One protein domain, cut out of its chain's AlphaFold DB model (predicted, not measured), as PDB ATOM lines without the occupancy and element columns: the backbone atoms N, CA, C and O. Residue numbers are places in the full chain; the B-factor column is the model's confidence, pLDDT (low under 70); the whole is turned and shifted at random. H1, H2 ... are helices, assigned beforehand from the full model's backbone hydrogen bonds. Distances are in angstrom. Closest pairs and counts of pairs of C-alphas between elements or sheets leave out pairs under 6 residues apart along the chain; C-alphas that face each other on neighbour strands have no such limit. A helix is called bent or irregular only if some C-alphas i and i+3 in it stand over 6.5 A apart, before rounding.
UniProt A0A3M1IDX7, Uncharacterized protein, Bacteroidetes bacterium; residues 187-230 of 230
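AT A GLANCE: This is residues 187 to 230 of the 230 residues of an uncharacterized protein of Bacteroidetes bacterium (UniProt A0A3M1IDX7). The model is a lopsided helical hairpin: the long helix H1 makes the length, and the shorter H2 folds back side by side with its later part. The two are joined at one end by residues 212 to 214, and at the other end residues 187 to 197 of H1 stick out alone. The printed part has 44 residues with two named helices, H1 then H2, and no named strand; its class is all helix. It is loose, with a radius of gyration of the C-alphas of 12.6 A, and a rod in outline, spanning 41 by 20 by 6 A.

IN THESE COORDINATES: H1, the longest helix, holds residues 187 to 211 and measures 36.3 A from first to last C-alpha. It begins at C-alpha 187 at (220.742, 155.507, 135.175) and ends at C-alpha 211 at (251.339, 163.978, 117.510). H2 holds residues 215 to 228, is 20.8 A long, and ends at C-alpha 228 at (233.194, 169.184, 125.987).

HOW THE PARTS SIT: H1 touches H2 with residues 198 to 209 alone. The closest C-alphas of the two are those of Leu 209 and Ala 218, 7.0 A apart. Their lines stand at a shallow tilt of 7 degrees, and they run opposite ways, a helical hairpin with centres 15.7 A apart. Every O i to N i+4 pair of H1 is within hydrogen-bond range, and 9 of 10 in H2. Neither helix is bent.

THE WHOLE: The two C-alphas farthest apart, those of Asp 187 and Ser 214, are 41.2 A apart. The link from H1 to H2 is tight, with 3 residues. Residues 187 to 197 and 210 to 216 stand free. The printed part has no cut and ends at Val 230, the chain's last residue. The mean pLDDT of the printed part is 71.3; residue 205 and residues 208 to 230 are under 70.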
ATOM      1  N   ASP A 187     220.320 154.111 135.266       93.62
ATOM      2  CA  ASP A 187     220.742 155.507 135.175       93.62
ATOM      3  C   ASP A 187     222.202 155.703 135.592       93.62
ATOM      4  O   ASP A 187     222.937 156.410 134.894       93.62
ATOM      5  N   LEU A 188     222.661 155.003 136.635       93.25
ATOM      6  CA  LEU A 188     224.075 154.952 137.019       93.25
ATOM      7  C   LEU A 188     224.942 154.353 135.904       93.25
ATOM      8  O   LEU A 188     225.996 154.887 135.567       93.25
ATOM      9  N   ARG A 189     224.495 153.270 135.256       91.19
ATOM     10  CA  ARG A 189     225.210 152.705 134.099       91.19
ATOM     11  C   ARG A 189     225.277 153.700 132.940       91.19
ATOM     12  O   ARG A 189     226.328 153.839 132.321       91.19
ATOM     13  N   ARG A 190     224.193 154.430 132.652       90.56
ATOM     14  CA  ARG A 190     224.176 155.474 131.608       90.56
ATOM     15  C   ARG A 190     225.076 156.662 131.949       90.56
ATOM     16  O   ARG A 190     225.664 157.241 131.037       90.56
ATOM     17  N   SER A 191     225.165 157.080 133.214       92.06
ATOM     18  CA  SER A 191     226.094 158.145 133.616       92.06
ATOM     19  C   SER A 191     227.542 157.689 133.466       92.06
ATOM     20  O   SER A 191     228.317 158.393 132.826       92.06
ATOM     21  N   LEU A 192     227.867 156.479 133.929       91.62
ATOM     22  CA  LEU A 192     229.202 155.896 133.781       91.62
ATOM     23  C   LEU A 192     229.605 155.752 132.310       91.62
ATOM     24  O   LEU A 192     230.704 156.151 131.943       91.62
ATOM     25  N   LEU A 193     228.715 155.261 131.439       90.62
ATOM     26  CA  LEU A 193     229.001 155.164 130.002       90.62
ATOM     27  C   LEU A 193     229.323 156.538 129.394       90.62
ATOM     28  O   LEU A 193     230.345 156.683 128.723       90.62
ATOM     29  N   ARG A 194     228.527 157.572 129.700       89.44
ATOM     30  CA  ARG A 194     228.794 158.950 129.245       89.44
ATOM     31  C   ARG A 194     230.136 159.485 129.745       89.44
ATOM     32  O   ARG A 194     230.837 160.162 128.997       89.44
ATOM     33  N   GLU A 195     230.504 159.194 130.989       89.25
ATOM     34  CA  GLU A 195     231.805 159.577 131.544       89.25
ATOM     35  C   GLU A 195     232.957 158.839 130.858       89.25
ATOM     36  O   GLU A 195     233.931 159.476 130.463       89.25
ATOM     37  N   THR A 196     232.832 157.529 130.626       88.00
ATOM     38  CA  THR A 196     233.859 156.766 129.900       88.00
ATOM     39  C   THR A 196     234.042 157.255 128.464       88.00
ATOM     40  O   THR A 196     235.176 157.397 128.016       88.00
ATOM     41  N   GLU A 197     232.964 157.601 127.753       87.19
ATOM     42  CA  GLU A 197     233.049 158.205 126.417       87.19
ATOM     43  C   GLU A 197     233.746 159.571 126.443       87.19
ATOM     44  O   GLU A 197     234.536 159.878 125.547       87.19
ATOM     45  N   ARG A 198     233.480 160.399 127.464       78.50
ATOM     46  CA  ARG A 198     234.180 161.679 127.660       78.50
ATOM     47  C   ARG A 198     235.672 161.461 127.898       78.50
ATOM     48  O   ARG A 198     236.472 162.117 127.237       78.50
ATOM     49  N   LEU A 199     236.041 160.526 128.772       83.19
ATOM     50  CA  LEU A 199     237.440 160.187 129.048       83.19
ATOM     51  C   LEU A 199     238.154 159.673 127.790       83.19
ATOM     52  O   LEU A 199     239.211 160.183 127.447       83.19
ATOM     53  N   GLN A 200     237.537 158.771 127.024       84.12
ATOM     54  CA  GLN A 200     238.112 158.285 125.764       84.12
ATOM     55  C   GLN A 200     238.309 159.396 124.721       84.12
ATOM     56  O   GLN A 200     239.266 159.360 123.947       84.12
ATOM     57  N   LYS A 201     237.400 160.376 124.653       80.62
ATOM     58  CA  LYS A 201     237.576 161.549 123.784       80.62
ATOM     59  C   LYS A 201     238.727 162.431 124.262       80.62
ATOM     60  O   LYS A 201     239.479 162.909 123.418       80.62
ATOM     61  N   LEU A 202     238.874 162.625 125.573       71.94
ATOM     62  CA  LEU A 202     240.003 163.357 126.153       71.94
ATOM     63  C   LEU A 202     241.334 162.661 125.853       71.94
ATOM     64  O   LEU A 202     242.254 163.329 125.397       71.94
ATOM     65  N   ASP A 203     241.411 161.337 126.008       76.56
ATOM     66  CA  ASP A 203     242.614 160.561 125.684       76.56
ATOM     67  C   ASP A 203     242.983 160.698 124.202       76.56
ATOM     68  O   ASP A 203     244.127 161.001 123.874       76.56
ATOM     69  N   LYS A 204     242.003 160.580 123.291       78.25
ATOM     70  CA  LYS A 204     242.226 160.789 121.849       78.25
ATOM     71  C   LYS A 204     242.695 162.205 121.522       78.25
ATOM     72  O   LYS A 204     243.549 162.371 120.659       78.25
ATOM     73  N   LEU A 205     242.132 163.223 122.176       68.75
ATOM     74  CA  LEU A 205     242.581 164.608 122.016       68.75
ATOM     75  C   LEU A 205     244.004 164.793 122.557       68.75
ATOM     76  O   LEU A 205     244.787 165.502 121.938       68.75
ATOM     77  N   SER A 206     244.355 164.132 123.662       71.31
ATOM     78  CA  SER A 206     245.709 164.144 124.223       71.31
ATOM     79  C   SER A 206     246.720 163.484 123.282       71.31
ATOM     80  O   SER A 206     247.767 164.061 123.005       71.31
ATOM     81  N   GLU A 207     246.393 162.320 122.720       76.56
ATOM     82  CA  GLU A 207     247.239 161.606 121.754       76.56
ATOM     83  C   GLU A 207     247.391 162.392 120.433       76.56
ATOM     84  O   GLU A 207     248.464 162.451 119.824       76.56
ATOM     85  N   GLN A 208     246.330 163.083 120.001       68.19
ATOM     86  CA  GLN A 208     246.406 164.033 118.890       68.19
ATOM     87  C   GLN A 208     247.287 165.244 119.228       68.19
ATOM     88  O   GLN A 208     248.056 165.689 118.377       68.19
ATOM     89  N   LEU A 209     247.231 165.767 120.454       62.03
ATOM     90  CA  LEU A 209     248.078 166.878 120.893       62.03
ATOM     91  C   LEU A 209     249.566 166.491 120.863       62.03
ATOM     92  O   LEU A 209     250.387 167.266 120.381       62.03
ATOM     93  N   GLU A 210     249.903 165.282 121.316       65.88
ATOM     94  CA  GLU A 210     251.279 164.761 121.294       65.88
ATOM     95  C   GLU A 210     251.819 164.527 119.875       65.88
ATOM     96  O   GLU A 210     253.026 164.619 119.648       65.88
ATOM     97  N   SER A 211     250.946 164.259 118.899       61.62
ATOM     98  CA  SER A 211     251.339 163.978 117.510       61.62
ATOM     99  C   SER A 211     251.323 165.196 116.574       61.62
ATOM    100  O   SER A 211     251.806 165.092 115.442       61.62
ATOM    101  N   THR A 212     250.829 166.365 117.009       54.78
ATOM    102  CA  THR A 212     250.680 167.541 116.131       54.78
ATOM    103  C   THR A 212     251.700 168.653 116.428       54.78
ATOM    104  O   THR A 212     251.625 169.330 117.444       54.78
ATOM    105  N   ASN A 213     252.622 168.911 115.488       55.38
ATOM    106  CA  ASN A 213     253.696 169.923 115.588       55.38
ATOM    107  C   ASN A 213     253.328 171.331 115.043       55.38
ATOM    108  O   ASN A 213     254.224 172.124 114.750       55.38
ATOM    109  N   SER A 214     252.041 171.664 114.855       55.75
ATOM    110  CA  SER A 214     251.615 172.964 114.292       55.75
ATOM    111  C   SER A 214     250.679 173.752 115.220       55.75
ATOM    112  O   SER A 214     249.770 173.204 115.844       55.75
ATOM    113  N   LEU A 215     250.912 175.068 115.299       54.84
ATOM    114  CA  LEU A 215     250.256 176.002 116.227       54.84
ATOM    115  C   LEU A 215     248.735 176.134 115.992       54.84
ATOM    116  O   LEU A 215     247.972 176.317 116.932       54.84
ATOM    117  N   GLU A 216     248.297 175.996 114.740       52.84
ATOM    118  CA  GLU A 216     246.896 176.155 114.313       52.84
ATOM    119  C   GLU A 216     246.009 174.972 114.751       52.84
ATOM    120  O   GLU A 216     244.828 175.137 115.061       52.84
ATOM    121  N   SER A 217     246.585 173.770 114.858       54.22
ATOM    122  CA  SER A 217     245.869 172.585 115.352       54.22
ATOM    123  C   SER A 217     245.647 172.632 116.870       54.22
ATOM    124  O   SER A 217     244.629 172.148 117.369       54.22
ATOM    125  N   ALA A 218     246.562 173.272 117.606       59.34
ATOM    126  CA  ALA A 218     246.457 173.449 119.051       59.34
ATOM    127  C   ALA A 218     245.318 174.411 119.448       59.34
ATOM    128  O   ALA A 218     244.645 174.185 120.455       59.34
ATOM    129  N   GLU A 219     245.043 175.449 118.650       59.22
ATOM    130  CA  GLU A 219     243.913 176.362 118.884       59.22
ATOM    131  C   GLU A 219     242.557 175.685 118.652       59.22
ATOM    132  O   GLU A 219     241.671 175.785 119.504       59.22
ATOM    133  N   LYS A 220     242.421 174.904 117.573       64.06
ATOM    134  CA  LYS A 220     241.197 174.139 117.272       64.06
ATOM    135  C   LYS A 220     240.884 173.072 118.329       64.06
ATOM    136  O   LYS A 220     239.719 172.847 118.648       64.06
ATOM    137  N   MET A 221     241.911 172.445 118.910       56.25
ATOM    138  CA  MET A 221     241.747 171.508 120.035       56.25
ATOM    139  C   MET A 221     241.344 172.200 121.338       56.25
ATOM    140  O   MET A 221     240.605 171.635 122.144       56.25
ATOM    141  N   ARG A 222     241.795 173.438 121.561       62.66
ATOM    142  CA  ARG A 222     241.397 174.216 122.742       62.66
ATOM    143  C   ARG A 222     239.916 174.583 122.706       62.66
ATOM    144  O   ARG A 222     239.284 174.685 123.756       62.66
ATOM    145  N   GLU A 223     239.377 174.780 121.511       67.12
ATOM    146  CA  GLU A 223     237.969 175.097 121.289       67.12
ATOM    147  C   GLU A 223     237.069 173.867 121.496       67.12
ATOM    148  O   GLU A 223     236.078 173.956 122.222       67.12
ATOM    149  N   SER A 224     237.480 172.688 121.015       59.03
ATOM    150  CA  SER A 224     236.748 171.430 121.241       59.03
ATOM    151  C   SER A 224     236.797 170.934 122.695       59.03
ATOM    152  O   SER A 224     235.812 170.390 123.194       59.03
ATOM    153  N   LEU A 225     237.892 171.182 123.427       60.59
ATOM    154  CA  LEU A 225     237.957 170.978 124.885       60.59
ATOM    155  C   LEU A 225     236.955 171.863 125.636       60.59
ATOM    156  O   LEU A 225     236.382 171.440 126.639       60.59
ATOM    157  N   LYS A 226     236.733 173.085 125.145       65.69
ATOM    158  CA  LYS A 226     235.785 174.034 125.731       65.69
ATOM    159  C   LYS A 226     234.336 173.605 125.502       65.69
ATOM    160  O   LYS A 226     233.535 173.739 126.417       65.69
ATOM    161  N   GLU A 227     234.020 173.054 124.331       67.69
ATOM    162  CA  GLU A 227     232.693 172.490 124.031       67.69
ATOM    163  C   GLU A 227     232.381 171.207 124.816       67.69
ATOM    164  O   GLU A 227     231.219 170.943 125.101       67.69
ATOM    165  N   LEU A 228     233.387 170.410 125.194       59.69
ATOM    166  CA  LEU A 228     233.194 169.184 125.987       59.69
ATOM    167  C   LEU A 228     233.017 169.429 127.498       59.69
ATOM    168  O   LEU A 228     232.541 168.535 128.202       59.69
ATOM    169  N   LEU A 229     233.436 170.598 127.992       54.59
ATOM    170  CA  LEU A 229     233.395 170.999 129.407       54.59
ATOM    171  C   LEU A 229     232.154 171.830 129.786       54.59
ATOM    172  O   LEU A 229     231.952 172.085 130.975       54.59
ATOM    173  N   VAL A 230     231.348 172.243 128.801       50.84
ATOM    174  CA  VAL A 230     230.035 172.903 128.966       50.84
ATOM    175  C   VAL A 230     228.924 171.860 128.877       50.84
ATOM    176  O   VAL A 230     227.981 171.951 129.693       50.84
TER     177      VAL A 230